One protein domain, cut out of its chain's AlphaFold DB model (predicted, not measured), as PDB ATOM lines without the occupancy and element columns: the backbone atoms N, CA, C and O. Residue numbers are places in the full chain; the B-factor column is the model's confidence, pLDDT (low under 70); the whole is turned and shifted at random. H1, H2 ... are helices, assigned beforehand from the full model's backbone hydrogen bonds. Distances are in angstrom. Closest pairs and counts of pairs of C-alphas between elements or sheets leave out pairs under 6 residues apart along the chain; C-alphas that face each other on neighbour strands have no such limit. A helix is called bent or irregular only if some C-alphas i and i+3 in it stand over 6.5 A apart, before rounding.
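Overview. This is residues 762 to 861 of the 861 residues of an uncharacterized protein of Phytophthora rubi (UniProt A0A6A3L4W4). A small helical head has the short arm H2b in its middle: H1 and the two arms of the bent helix H2, which folds back on itself, make a triangle, and H4 crosses over all three. From the end of H2b a long loop runs outward, residues 818 to 824 sticking out, and H3 leads back to the head, its residues 834 to 838 packing on H2b. The printed part has 100 residues with four named helices, H1, H2, H3 and H4 in that order, and no named strand; the class is all helix. The whole is compact, with a radius of gyration of the C-alphas of 14.1 A, yet elongated in outline, spanning 46 by 28 by 24 A.

Along the chain. H1 is residues 762 to 775, 22.0 A long, beginning at C-alpha 762 at (235.880, 171.207, 149.648); it is irregular, C-alphas 762 and 765 being 7.5 A apart. H2, residues 781 to 810, was assigned as one helix by its hydrogen bonds but is bent, C-alphas 797 and 800 being 9.4 A apart. Its arms are H2a, residues 781 to 797, 24.9 A, and H2b, residues 800 to 810, 15.2 A, ending at (239.515, 159.104, 169.880). H3 is residues 827 to 838, 16.5 A. H4 is residues 845 to 860, 20.3 A, with C-alpha 860 at (232.580, 153.849, 161.838); it is irregular, C-alphas 847 and 850 being 7.3 A apart, and has a kink of 39 degrees near residue 852.

Arrangement. H2, both arms taken together, is the hub, touching three other helices. H2b touches H4 at a steep tilt of 46 degrees, opposite ways, the closest C-alphas being those of Ala 810 and Ala 852, 4.9 A. H1 touches H2b with residues 764 to 769 alone, the same way at a shallow tilt of 18 degrees, closest at Pro 765 and Glu 801, C-alphas 6.2 A apart. H1 and H2a form a helical hairpin at a shallow tilt of 23 degrees, closest at the C-alphas of Leu 775 and Val 784, 5.4 A. H3 is about perpendicular to H2b, at 76 degrees, and touches it closest at the C-alphas of Ala 808 and His 834, 5.0 A. H3 is apart from H1 and H2a. Every O i to N i+4 pair is within hydrogen-bond range in H2a, H2b and H3, against 6 of 10 in H1 and 9 of 12 in H4.

Size, cuts and confidence. The C-alphas farthest apart are those of Pro 780 and Arg 821, 46.8 A. The printed part has no cut. The link from H2 to H3, residues 811 to 826, is long. The mean pLDDT of the printed part is 71.7; 39 residues are under 70, among them residues 815 to 833 and 835 to 849.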
ATOM      1  N   GLN A 762     234.535 170.627 149.563       81.50
ATOM      2  CA  GLN A 762     235.880 171.207 149.648       81.50
ATOM      3  C   GLN A 762     236.225 171.749 151.046       81.50
ATOM      4  O   GLN A 762     237.395 171.784 151.424       81.50
ATOM      5  N   LEU A 763     235.221 172.152 151.828       81.25
ATOM      6  CA  LEU A 763     235.392 172.754 153.153       81.25
ATOM      7  C   LEU A 763     235.352 171.740 154.299       81.25
ATOM      8  O   LEU A 763     235.695 172.096 155.429       81.25
ATOM      9  N   VAL A 764     234.977 170.485 154.030       81.88
ATOM     10  CA  VAL A 764     234.894 169.408 155.031       81.88
ATOM     11  C   VAL A 764     236.121 169.358 155.957       81.88
ATOM     12  O   VAL A 764     235.924 169.477 157.168       81.88
ATOM     13  N   PRO A 765     237.383 169.286 155.476       80.75
ATOM     14  CA  PRO A 765     238.541 169.185 156.372       80.75
ATOM     15  C   PRO A 765     238.715 170.406 157.291       80.75
ATOM     16  O   PRO A 765     239.168 170.272 158.434       80.75
ATOM     17  N   ASP A 766     238.336 171.598 156.830       81.12
ATOM     18  CA  ASP A 766     238.465 172.838 157.596       81.12
ATOM     19  C   ASP A 766     237.333 173.013 158.617       81.12
ATOM     20  O   ASP A 766     237.591 173.448 159.750       81.12
ATOM     21  N   ILE A 767     236.106 172.614 158.263       82.38
ATOM     22  CA  ILE A 767     234.953 172.571 159.172       82.38
ATOM     23  C   ILE A 767     235.225 171.569 160.292       82.38
ATOM     24  O   ILE A 767     235.147 171.923 161.472       82.38
ATOM     25  N   THR A 768     235.639 170.345 159.953       81.00
ATOM     26  CA  THR A 768     235.933 169.300 160.940       81.00
ATOM     27  C   THR A 768     237.047 169.725 161.899       81.00
ATOM     28  O   THR A 768     236.932 169.528 163.113       81.00
ATOM     29  N   ARG A 769     238.100 170.391 161.398       79.62
ATOM     30  CA  ARG A 769     239.183 170.909 162.247       79.62
ATOM     31  C   ARG A 769     238.682 171.992 163.204       79.62
ATOM     32  O   ARG A 769     238.964 171.925 164.399       79.62
ATOM     33  N   THR A 770     237.912 172.956 162.704       79.75
ATOM     34  CA  THR A 770     237.443 174.115 163.484       79.75
ATOM     35  C   THR A 770     236.404 173.718 164.531       79.75
ATOM     36  O   THR A 770     236.441 174.228 165.652       79.75
ATOM     37  N   CYS A 771     235.512 172.779 164.202       81.62
ATOM     38  CA  CYS A 771     234.426 172.354 165.082       81.62
ATOM     39  C   CYS A 771     234.839 171.281 166.100       81.62
ATOM     40  O   CYS A 771     234.160 171.106 167.111       81.62
ATOM     41  N   SER A 772     235.981 170.608 165.902       77.75
ATOM     42  CA  SER A 772     236.459 169.549 166.807       77.75
ATOM     43  C   SER A 772     236.649 169.998 168.263       77.75
ATOM     44  O   SER A 772     236.443 169.205 169.179       77.75
ATOM     45  N   LYS A 773     236.965 171.278 168.500       76.12
ATOM     46  CA  LYS A 773     237.109 171.856 169.849       76.12
ATOM     47  C   LYS A 773     235.802 171.910 170.653       76.12
ATOM     48  O   LYS A 773     235.858 171.987 171.874       76.12
ATOM     49  N   TYR A 774     234.643 171.868 169.990       76.12
ATOM     50  CA  TYR A 774     233.326 171.905 170.642       76.12
ATOM     51  C   TYR A 774     232.848 170.525 171.111       76.12
ATOM     52  O   TYR A 774     231.829 170.429 171.787       76.12
ATOM     53  N   LEU A 775     233.604 169.461 170.812       71.06
ATOM     54  CA  LEU A 775     233.378 168.109 171.333       71.06
ATOM     55  C   LEU A 775     233.958 167.906 172.746       71.06
ATOM     56  O   LEU A 775     233.921 166.788 173.264       71.06
ATOM     57  N   SER A 776     234.506 168.949 173.378       72.81
ATOM     58  CA  SER A 776     235.076 168.871 174.723       72.81
ATOM     59  C   SER A 776     234.002 168.636 175.793       72.81
ATOM     60  O   SER A 776     232.907 169.189 175.731       72.81
ATOM     61  N   CYS A 777     234.329 167.878 176.844       61.12
ATOM     62  CA  CYS A 777     233.459 167.697 178.016       61.12
ATOM     63  C   CYS A 777     233.211 169.002 178.808       61.12
ATOM     64  O   CYS A 777     232.408 169.002 179.737       61.12
ATOM     65  N   SER A 778     233.904 170.098 178.473       59.88
ATOM     66  CA  SER A 778     233.672 171.440 179.027       59.88
ATOM     67  C   SER A 778     232.569 172.230 178.310       59.88
ATOM     68  O   SER A 778     232.119 173.245 178.840       59.88
ATOM     69  N   ALA A 779     232.125 171.788 177.129       68.00
ATOM     70  CA  ALA A 779     231.062 172.442 176.376       68.00
ATOM     71  C   ALA A 779     229.659 172.051 176.901       68.00
ATOM     72  O   ALA A 779     229.478 170.963 177.458       68.00
ATOM     73  N   PRO A 780     228.630 172.906 176.719       74.69
ATOM     74  CA  PRO A 780     227.247 172.559 177.046       74.69
ATOM     75  C   PRO A 780     226.785 171.318 176.271       74.69
ATOM     76  O   PRO A 780     227.110 171.177 175.093       74.69
ATOM     77  N   ARG A 781     225.951 170.465 176.887       74.75
ATOM     78  CA  ARG A 781     225.425 169.242 176.243       74.75
ATOM     79  C   ARG A 781     224.769 169.513 174.882       74.75
ATOM     80  O   ARG A 781     225.078 168.816 173.926       74.75
ATOM     81  N   GLU A 782     223.970 170.577 174.779       76.88
ATOM     82  CA  GLU A 782     223.310 170.987 173.525       76.88
ATOM     83  C   GLU A 782     224.314 171.267 172.389       76.88
ATOM     84  O   GLU A 782     224.060 170.953 171.231       76.88
ATOM     85  N   VAL A 783     225.477 171.847 172.714       80.88
ATOM     86  CA  VAL A 783     226.527 172.157 171.731       80.88
ATOM     87  C   VAL A 783     227.210 170.878 171.263       80.88
ATOM     88  O   VAL A 783     227.469 170.728 170.072       80.88
ATOM     89  N   VAL A 784     227.472 169.940 172.177       81.19
ATOM     90  CA  VAL A 784     228.069 168.638 171.844       81.19
ATOM     91  C   VAL A 784     227.124 167.820 170.961       81.19
ATOM     92  O   VAL A 784     227.569 167.239 169.973       81.19
ATOM     93  N   GLU A 785     225.824 167.817 171.265       83.56
ATOM     94  CA  GLU A 785     224.797 167.145 170.458       83.56
ATOM     95  C   GLU A 785     224.714 167.737 169.046       83.56
ATOM     96  O   GLU A 785     224.868 167.001 168.072       83.56
ATOM     97  N   GLN A 786     224.591 169.060 168.909       83.00
ATOM     98  CA  GLN A 786     224.558 169.714 167.594       83.00
ATOM     99  C   GLN A 786     225.871 169.545 166.815       83.00
ATOM    100  O   GLN A 786     225.862 169.329 165.605       83.00
ATOM    101  N   THR A 787     227.020 169.550 167.497       84.69
ATOM    102  CA  THR A 787     228.308 169.238 166.857       84.69
ATOM    103  C   THR A 787     228.347 167.781 166.385       84.69
ATOM    104  O   THR A 787     228.894 167.494 165.327       84.69
ATOM    105  N   SER A 788     227.741 166.842 167.117       83.75
ATOM    106  CA  SER A 788     227.651 165.444 166.674       83.75
ATOM    107  C   SER A 788     226.783 165.267 165.427       83.75
ATOM    108  O   SER A 788     227.118 164.453 164.568       83.75
ATOM    109  N   GLU A 789     225.704 166.045 165.305       85.69
ATOM    110  CA  GLU A 789     224.843 166.071 164.117       85.69
ATOM    111  C   GLU A 789     225.565 166.673 162.910       85.69
ATOM    112  O   GLU A 789     225.487 166.111 161.818       85.69
ATOM    113  N   LEU A 790     226.350 167.736 163.119       86.12
ATOM    114  CA  LEU A 790     227.232 168.290 162.092       86.12
ATOM    115  C   LEU A 790     228.224 167.239 161.582       86.12
ATOM    116  O   LEU A 790     228.384 167.072 160.378       86.12
ATOM    117  N   PHE A 791     228.875 166.499 162.484       83.94
ATOM    118  CA  PHE A 791     229.804 165.437 162.088       83.94
ATOM    119  C   PHE A 791     229.096 164.310 161.327       83.94
ATOM    120  O   PHE A 791     229.693 163.774 160.402       83.94
ATOM    121  N   ALA A 792     227.838 163.986 161.645       85.31
ATOM    122  CA  ALA A 792     227.058 163.033 160.853       85.31
ATOM    123  C   ALA A 792     226.869 163.523 159.406       85.31
ATOM    124  O   ALA A 792     227.157 162.779 158.473       85.31
ATOM    125  N   ALA A 793     226.470 164.787 159.226       83.69
ATOM    126  CA  ALA A 793     226.306 165.390 157.901       83.69
ATOM    127  C   ALA A 793     227.633 165.461 157.119       83.69
ATOM    128  O   ALA A 793     227.672 165.211 155.921       83.69
ATOM    129  N   LEU A 794     228.753 165.740 157.796       84.94
ATOM    130  CA  LEU A 794     230.075 165.755 157.160       84.94
ATOM    131  C   LEU A 794     230.540 164.357 156.723       84.94
ATOM    132  O   LEU A 794     231.230 164.242 155.713       84.94
ATOM    133  N   VAL A 795     230.175 163.300 157.461       85.44
ATOM    134  CA  VAL A 795     230.484 161.910 157.076       85.44
ATOM    135  C   VAL A 795     229.727 161.501 155.815       85.44
ATOM    136  O   VAL A 795     230.295 160.790 154.988       85.44
ATOM    137  N   GLU A 796     228.486 161.965 155.650       83.38
ATOM    138  CA  GLU A 796     227.693 161.726 154.436       83.38
ATOM    139  C   GLU A 796     228.331 162.373 153.195       83.38
ATOM    140  O   GLU A 796     228.288 161.779 152.120       83.38
ATOM    141  N   LEU A 797     228.990 163.530 153.344       81.19
ATOM    142  CA  LEU A 797     229.715 164.199 152.256       81.19
ATOM    143  C   LEU A 797     231.096 163.581 151.973       81.19
ATOM    144  O   LEU A 797     231.424 163.282 150.827       81.19
ATOM    145  N   ASN A 798     231.942 163.439 152.999       83.38
ATOM    146  CA  ASN A 798     233.294 162.893 152.866       83.38
ATOM    147  C   ASN A 798     233.749 162.205 154.165       83.38
ATOM    148  O   ASN A 798     234.433 162.784 155.015       83.38
ATOM    149  N   GLY A 799     233.373 160.933 154.304       77.62
ATOM    150  CA  GLY A 799     233.684 160.116 155.475       77.62
ATOM    151  C   GLY A 799     235.175 159.871 155.723       77.62
ATOM    152  O   GLY A 799     235.561 159.724 156.882       77.62
ATOM    153  N   ASP A 800     236.022 159.875 154.690       80.75
ATOM    154  CA  ASP A 800     237.444 159.519 154.813       80.75
ATOM    155  C   ASP A 800     238.248 160.590 155.573       80.75
ATOM    156  O   ASP A 800     239.007 160.281 156.497       80.75
ATOM    157  N   GLU A 801     238.031 161.867 155.255       77.44
ATOM    158  CA  GLU A 801     238.685 162.996 155.937       77.44
ATOM    159  C   GLU A 801     238.165 163.174 157.377       77.44
ATOM    160  O   GLU A 801     238.927 163.421 158.326       77.44
ATOM    161  N   VAL A 802     236.857 162.979 157.582       81.50
ATOM    162  CA  VAL A 802     236.243 163.031 158.918       81.50
ATOM    163  C   VAL A 802     236.739 161.869 159.784       81.50
ATOM    164  O   VAL A 802     237.036 162.059 160.966       81.50
ATOM    165  N   PHE A 803     236.923 160.682 159.207       81.19
ATOM    166  CA  PHE A 803     237.497 159.533 159.902       81.19
ATOM    167  C   PHE A 803     238.909 159.830 160.415       81.19
ATOM    168  O   PHE A 803     239.198 159.574 161.585       81.19
ATOM    169  N   CYS A 804     239.787 160.412 159.592       79.50
ATOM    170  CA  CYS A 804     241.164 160.722 159.994       79.50
ATOM    171  C   CYS A 804     241.239 161.650 161.218       79.50
ATOM    172  O   CYS A 804     242.076 161.446 162.105       79.50
ATOM    173  N   THR A 805     240.345 162.636 161.300       74.81
ATOM    174  CA  THR A 805     240.288 163.595 162.412       74.81
ATOM    175  C   THR A 805     239.633 163.008 163.668       74.81
ATOM    176  O   THR A 805     240.200 163.123 164.757       74.81
ATOM    177  N   VAL A 806     238.497 162.311 163.543       78.56
ATOM    178  CA  VAL A 806     237.800 161.670 164.677       78.56
ATOM    179  C   VAL A 806     238.629 160.523 165.259       78.56
ATOM    180  O   VAL A 806     238.757 160.423 166.480       78.56
ATOM    181  N   ALA A 807     239.277 159.711 164.417       76.31
ATOM    182  CA  ALA A 807     240.178 158.645 164.858       76.31
ATOM    183  C   ALA A 807     241.376 159.200 165.643       76.31
ATOM    184  O   ALA A 807     241.794 158.602 166.637       76.31
ATOM    185  N   ALA A 808     241.898 160.366 165.240       74.44
ATOM    186  CA  ALA A 808     242.959 161.049 165.971       74.44
ATOM    187  C   ALA A 808     242.494 161.570 167.340       74.44
ATOM    188  O   ALA A 808     243.230 161.427 168.315       74.44
ATOM    189  N   LEU A 809     241.275 162.115 167.439       73.75
ATOM    190  CA  LEU A 809     240.686 162.590 168.701       73.75
ATOM    191  C   LEU A 809     240.309 161.444 169.656       73.75
ATOM    192  O   LEU A 809     240.417 161.593 170.873       73.75
ATOM    193  N   ALA A 810     239.888 160.297 169.118       71.50
ATOM    194  CA  ALA A 810     239.515 159.104 169.880       71.50
ATOM    195  C   ALA A 810     240.716 158.213 170.268       71.50
ATOM    196  O   ALA A 810     240.534 157.244 171.006       71.50
ATOM    197  N   GLU A 811     241.926 158.511 169.770       71.69
ATOM    198  CA  GLU A 811     243.102 157.620 169.819       71.69
ATOM    199  C   GLU A 811     242.791 156.202 169.307       71.69
ATOM    200  O   GLU A 811     243.255 155.193 169.855       71.69
ATOM    201  N   TRP A 812     241.962 156.116 168.267       73.12
ATOM    202  CA  TRP A 812     241.526 154.841 167.720       73.12
ATOM    203  C   TRP A 812     242.695 154.125 167.039       73.12
ATOM    204  O   TRP A 812     243.447 154.714 166.265       73.12
ATOM    205  N   MET A 813     242.859 152.834 167.328       68.56
ATOM    206  CA  MET A 813     243.914 152.017 166.733       68.56
ATOM    207  C   MET A 813     243.301 150.987 165.785       68.56
ATOM    208  O   MET A 813     242.467 150.197 166.236       68.56
ATOM    209  N   PRO A 814     243.751 150.909 164.520       70.62
ATOM    210  CA  PRO A 814     243.269 149.879 163.618       70.62
ATOM    211  C   PRO A 814     243.693 148.483 164.106       70.62
ATOM    212  O   PRO A 814     244.788 148.331 164.680       70.62
ATOM    213  N   PRO A 815     242.853 147.456 163.875       67.25
ATOM    214  CA  PRO A 815     243.200 146.075 164.175       67.25
ATOM    215  C   PRO A 815     244.444 145.665 163.381       67.25
ATOM    216  O   PRO A 815     244.681 146.122 162.263       67.25
ATOM    217  N   THR A 816     245.277 144.806 163.970       61.69
ATOM    218  CA  THR A 816     246.507 144.343 163.314       61.69
ATOM    219  C   THR A 816     246.167 143.643 161.993       61.69
ATOM    220  O   THR A 816     245.325 142.741 162.017       61.69
ATOM    221  N   PRO A 817     246.800 144.011 160.861       64.12
ATOM    222  CA  PRO A 817     246.448 143.449 159.563       64.12
ATOM    223  C   PRO A 817     246.673 141.926 159.544       64.12
ATOM    224  O   PRO A 817     247.642 141.442 160.135       64.12
ATOM    225  N   PRO A 818     245.824 141.157 158.841       60.28
ATOM    226  CA  PRO A 818     245.819 139.696 158.915       60.28
ATOM    227  C   PRO A 818     247.009 139.016 158.215       60.28
ATOM    228  O   PRO A 818     247.089 137.789 158.209       60.28
ATOM    229  N   THR A 819     247.941 139.750 157.592       60.47
ATOM    230  CA  THR A 819     249.012 139.135 156.787       60.47
ATOM    231  C   THR A 819     250.363 139.833 156.934       60.47
ATOM    232  O   THR A 819     250.479 141.049 156.815       60.47
ATOM    233  N   ALA A 820     251.424 139.033 157.086       56.56
ATOM    234  CA  ALA A 820     252.818 139.452 157.292       56.56
ATOM    235  C   ALA A 820     253.496 140.166 156.094       56.56
ATOM    236  O   ALA A 820     254.707 140.368 156.108       56.56
ATOM    237  N   ARG A 821     252.742 140.522 155.043       58.50
ATOM    238  CA  ARG A 821     253.245 141.244 153.856       58.50
ATOM    239  C   ARG A 821     253.197 142.767 153.995       58.50
ATOM    240  O   ARG A 821     253.826 143.455 153.198       58.50
ATOM    241  N   PHE A 822     252.496 143.293 154.998       56.66
ATOM    242  CA  PHE A 822     252.573 144.712 155.333       56.66
ATOM    243  C   PHE A 822     253.873 144.996 156.092       56.66
ATOM    244  O   PHE A 822     254.163 144.364 157.109       56.66
ATOM    245  N   ILE A 823     254.670 145.943 155.591       55.78
ATOM    246  CA  ILE A 823     255.878 146.432 156.267       55.78
ATOM    247  C   ILE A 823     255.462 146.948 157.651       55.78
ATOM    248  O   ILE A 823     254.570 147.784 157.742       55.78
ATOM    249  N   LYS A 824     256.073 146.374 158.700       53.16
ATOM    250  CA  LYS A 824     255.877 146.622 160.142       53.16
ATOM    251  C   LYS A 824     254.842 147.705 160.478       53.16
ATOM    252  O   LYS A 824     255.148 148.894 160.506       53.16
ATOM    253  N   TYR A 825     253.648 147.261 160.859       55.22
ATOM    254  CA  TYR A 825     252.722 148.066 161.647       55.22
ATOM    255  C   TYR A 825     253.372 148.402 163.002       55.22
ATOM    256  O   TYR A 825     253.271 147.650 163.972       55.22
ATOM    257  N   GLU A 826     254.117 149.503 163.066       61.47
ATOM    258  CA  GLU A 826     254.608 150.059 164.323       61.47
ATOM    259  C   GLU A 826     253.499 150.918 164.932       61.47
ATOM    260  O   GLU A 826     253.082 151.922 164.355       61.47
ATOM    261  N   ARG A 827     253.032 150.547 166.132       58.66
ATOM    262  CA  ARG A 827     252.060 151.341 166.914       58.66
ATOM    263  C   ARG A 827     252.538 152.787 167.135       58.66
ATOM    264  O   ARG A 827     251.732 153.691 167.330       58.66
ATOM    265  N   GLU A 828     253.851 153.004 167.072       60.94
ATOM    266  CA  GLU A 828     254.507 154.312 167.109       60.94
ATOM    267  C   GLU A 828     254.165 155.181 165.883       60.94
ATOM    268  O   GLU A 828     254.011 156.391 166.015       60.94
ATOM    269  N   SER A 829     254.012 154.584 164.698       65.94
ATOM    270  CA  SER A 829     253.763 155.289 163.431       65.94
ATOM    271  C   SER A 829     252.354 155.869 163.360       65.94
ATOM    272  O   SER A 829     252.187 157.014 162.955       65.94
ATOM    273  N   VAL A 830     251.355 155.126 163.848       67.38
ATOM    274  CA  VAL A 830     249.966 155.602 163.981       67.38
ATOM    275  C   VAL A 830     249.891 156.750 164.990       67.38
ATOM    276  O   VAL A 830     249.306 157.794 164.721       67.38
ATOM    277  N   ARG A 831     250.595 156.629 166.124       64.69
ATOM    278  CA  ARG A 831     250.706 157.713 167.113       64.69
ATOM    279  C   ARG A 831     251.442 158.941 166.576       64.69
ATOM    280  O   ARG A 831     251.092 160.054 166.954       64.69
ATOM    281  N   ARG A 832     252.445 158.772 165.707       65.81
ATOM    282  CA  ARG A 832     253.126 159.883 165.013       65.81
ATOM    283  C   ARG A 832     252.210 160.562 163.996       65.81
ATOM    284  O   ARG A 832     252.197 161.786 163.954       65.81
ATOM    285  N   PHE A 833     251.428 159.788 163.246       69.56
ATOM    286  CA  PHE A 833     250.418 160.301 162.320       69.56
ATOM    287  C   PHE A 833     249.351 161.120 163.059       69.56
ATOM    288  O   PHE A 833     249.160 162.291 162.745       69.56
ATOM    289  N   HIS A 834     248.757 160.570 164.124       70.25
ATOM    290  CA  HIS A 834     247.806 161.311 164.956       70.25
ATOM    291  C   HIS A 834     248.446 162.540 165.601       70.25
ATOM    292  O   HIS A 834     247.839 163.599 165.598       70.25
ATOM    293  N   ARG A 835     249.693 162.464 166.083       64.75
ATOM    294  CA  ARG A 835     250.397 163.630 166.644       64.75
ATOM    295  C   ARG A 835     250.614 164.744 165.611       64.75
ATOM    296  O   ARG A 835     250.485 165.907 165.974       64.75
ATOM    297  N   GLY A 836     250.909 164.404 164.355       65.38
ATOM    298  CA  GLY A 836     251.021 165.374 163.258       65.38
ATOM    299  C   GLY A 836     249.674 165.989 162.867       65.38
ATOM    300  O   GLY A 836     249.575 167.197 162.666       65.38
ATOM    301  N   HIS A 837     248.612 165.185 162.848       65.12
ATOM    302  CA  HIS A 837     247.264 165.663 162.542       65.12
ATOM    303  C   HIS A 837     246.698 166.551 163.665       65.12
ATOM    304  O   HIS A 837     246.098 167.597 163.409       65.12
ATOM    305  N   LEU A 838     246.958 166.165 164.918       63.06
ATOM    306  CA  LEU A 838     246.548 166.873 166.126       63.06
ATOM    307  C   LEU A 838     247.357 168.150 166.358       63.06
ATOM    308  O   LEU A 838     246.776 169.099 166.860       63.06
ATOM    309  N   SER A 839     248.630 168.248 165.943       59.62
ATOM    310  CA  SER A 839     249.421 169.487 166.096       59.62
ATOM    311  C   SER A 839     248.831 170.719 165.391       59.62
ATOM    312  O   SER A 839     249.241 171.836 165.691       59.62
ATOM    313  N   SER A 840     247.856 170.525 164.497       55.62
ATOM    314  CA  SER A 840     247.078 171.599 163.862       55.62
ATOM    315  C   SER A 840     245.825 172.035 164.647       55.62
ATOM    316  O   SER A 840     245.242 173.072 164.343       55.62
ATOM    317  N   ILE A 841     245.397 171.260 165.650       57.91
ATOM    318  CA  ILE A 841     244.185 171.467 166.457       57.91
ATOM    319  C   ILE A 841     244.624 171.965 167.837       57.91
ATOM    320  O   ILE A 841     245.280 171.237 168.564       57.91
ATOM    321  N   ASN A 842     244.305 173.200 168.222       52.66
ATOM    322  CA  ASN A 842     244.795 173.787 169.476       52.66
ATOM    323  C   ASN A 842     244.342 173.007 170.740       52.66
ATOM    324  O   ASN A 842     243.162 172.973 171.069       52.66
ATOM    325  N   GLY A 843     245.301 172.440 171.483       52.34
ATOM    326  CA  GLY A 843     245.355 172.400 172.959       52.34
ATOM    327  C   GLY A 843     244.404 171.516 173.793       52.34
ATOM    328  O   GLY A 843     244.795 171.145 174.899       52.34
ATOM    329  N   HIS A 844     243.211 171.133 173.327       53.34
ATOM    330  CA  HIS A 844     242.138 170.599 174.208       53.34
ATOM    331  C   HIS A 844     241.906 169.074 174.134       53.34
ATOM    332  O   HIS A 844     240.824 168.565 174.437       53.34
ATOM    333  N   TYR A 845     242.937 168.313 173.769       54.53
ATOM    334  CA  TYR A 845     242.853 166.876 173.459       54.53
ATOM    335  C   TYR A 845     242.267 165.950 174.543       54.53
ATOM    336  O   TYR A 845     241.474 165.078 174.186       54.53
ATOM    337  N   PRO A 846     242.590 166.078 175.848       58.47
ATOM    338  CA  PRO A 846     242.104 165.105 176.829       58.47
ATOM    339  C   PRO A 846     240.605 165.251 177.121       58.47
ATOM    340  O   PRO A 846     239.976 164.282 177.537       58.47
ATOM    341  N   SER A 847     240.021 166.430 176.878       61.19
ATOM    342  CA  SER A 847     238.610 166.710 177.165       61.19
ATOM    343  C   SER A 847     237.662 166.256 176.049       61.19
ATOM    344  O   SER A 847     236.487 166.062 176.315       61.19
ATOM    345  N   CYS A 848     238.138 166.048 174.816       63.53
ATOM    346  CA  CYS A 848     237.284 165.662 173.677       63.53
ATOM    347  C   CYS A 848     237.190 164.137 173.466       63.53
ATOM    348  O   CYS A 848     236.388 163.659 172.664       63.53
ATOM    349  N   ARG A 849     238.024 163.363 174.173       69.25
ATOM    350  CA  ARG A 849     238.257 161.932 173.920       69.25
ATOM    351  C   ARG A 849     237.016 161.063 174.125       69.25
ATOM    352  O   ARG A 849     236.761 160.171 173.325       69.25
ATOM    353  N   GLU A 850     236.246 161.312 175.183       71.06
ATOM    354  CA  GLU A 850     235.057 160.510 175.514       71.06
ATOM    355  C   GLU A 850     233.974 160.640 174.434       71.06
ATOM    356  O   GLU A 850     233.493 159.630 173.920       71.06
ATOM    357  N   ASN A 851     233.677 161.870 174.003       75.19
ATOM    358  CA  ASN A 851     232.711 162.137 172.937       75.19
ATOM    359  C   ASN A 851     233.212 161.647 171.569       75.19
ATOM    360  O   ASN A 851     232.441 161.076 170.801       75.19
ATOM    361  N   ALA A 852     234.511 161.778 171.276       75.06
ATOM    362  CA  ALA A 852     235.097 161.263 170.038       75.06
ATOM    363  C   ALA A 852     235.009 159.727 169.934       75.06
ATOM    364  O   ALA A 852     234.722 159.204 168.859       75.06
ATOM    365  N   ILE A 853     235.184 158.989 171.040       74.75
ATOM    366  CA  ILE A 853     234.998 157.526 171.070       74.75
ATOM    367  C   ILE A 853     233.537 157.148 170.779       74.75
ATOM    368  O   ILE A 853     233.288 156.161 170.084       74.75
ATOM    369  N   VAL A 854     232.574 157.918 171.296       77.81
ATOM    370  CA  VAL A 854     231.142 157.710 171.020       77.81
ATOM    371  C   VAL A 854     230.835 157.933 169.537       77.81
ATOM    372  O   VAL A 854     230.179 157.087 168.932       77.81
ATOM    373  N   LEU A 855     231.360 159.002 168.926       77.69
ATOM    374  CA  LEU A 855     231.182 159.265 167.490       77.69
ATOM    375  C   LEU A 855     231.840 158.192 166.619       77.69
ATOM    376  O   LEU A 855     231.225 157.718 165.667       77.69
ATOM    377  N   MET A 856     233.043 157.748 166.987       78.69
ATOM    378  CA  MET A 856     233.763 156.698 166.269       78.69
ATOM    379  C   MET A 856     232.969 155.387 166.228       78.69
ATOM    380  O   MET A 856     232.872 154.758 165.181       78.69
ATOM    381  N   LYS A 857     232.352 154.999 167.353       75.69
ATOM    382  CA  LYS A 857     231.474 153.820 167.419       75.69
ATOM    383  C   LYS A 857     230.159 154.008 166.666       75.69
ATOM    384  O   LYS A 857     229.603 153.030 166.186       75.69
ATOM    385  N   ARG A 858     229.633 155.236 166.614       78.94
ATOM    386  CA  ARG A 858     228.342 155.541 165.984       78.94
ATOM    387  C   ARG A 858     228.418 155.540 164.458       78.94
ATOM    388  O   ARG A 858     227.470 155.086 163.831       78.94
ATOM    389  N   PHE A 859     229.501 156.058 163.880       76.44
ATOM    390  CA  PHE A 859     229.612 156.249 162.428       76.44
ATOM    391  C   PHE A 859     230.521 155.229 161.731       76.44
ATOM    392  O   PHE A 859     230.296 154.922 160.567       76.44
ATOM    393  N   PHE A 860     231.525 154.689 162.429       73.62
ATOM    394  CA  PHE A 860     232.580 153.849 161.838       73.62
ATOM    395  C   PHE A 860     232.822 152.535 162.606       73.62
ATOM    396  O   PHE A 860     233.871 151.906 162.439       73.62
ATOM    397  N   GLY A 861     231.903 152.185 163.513       55.66
ATOM    398  CA  GLY A 861     231.996 151.050 164.437       55.66
ATOM    399  C   GLY A 861     231.577 149.711 163.856       55.66
ATOM    400  O   GLY A 861     230.762 149.695 162.908       55.66
TER     401      GLY A 861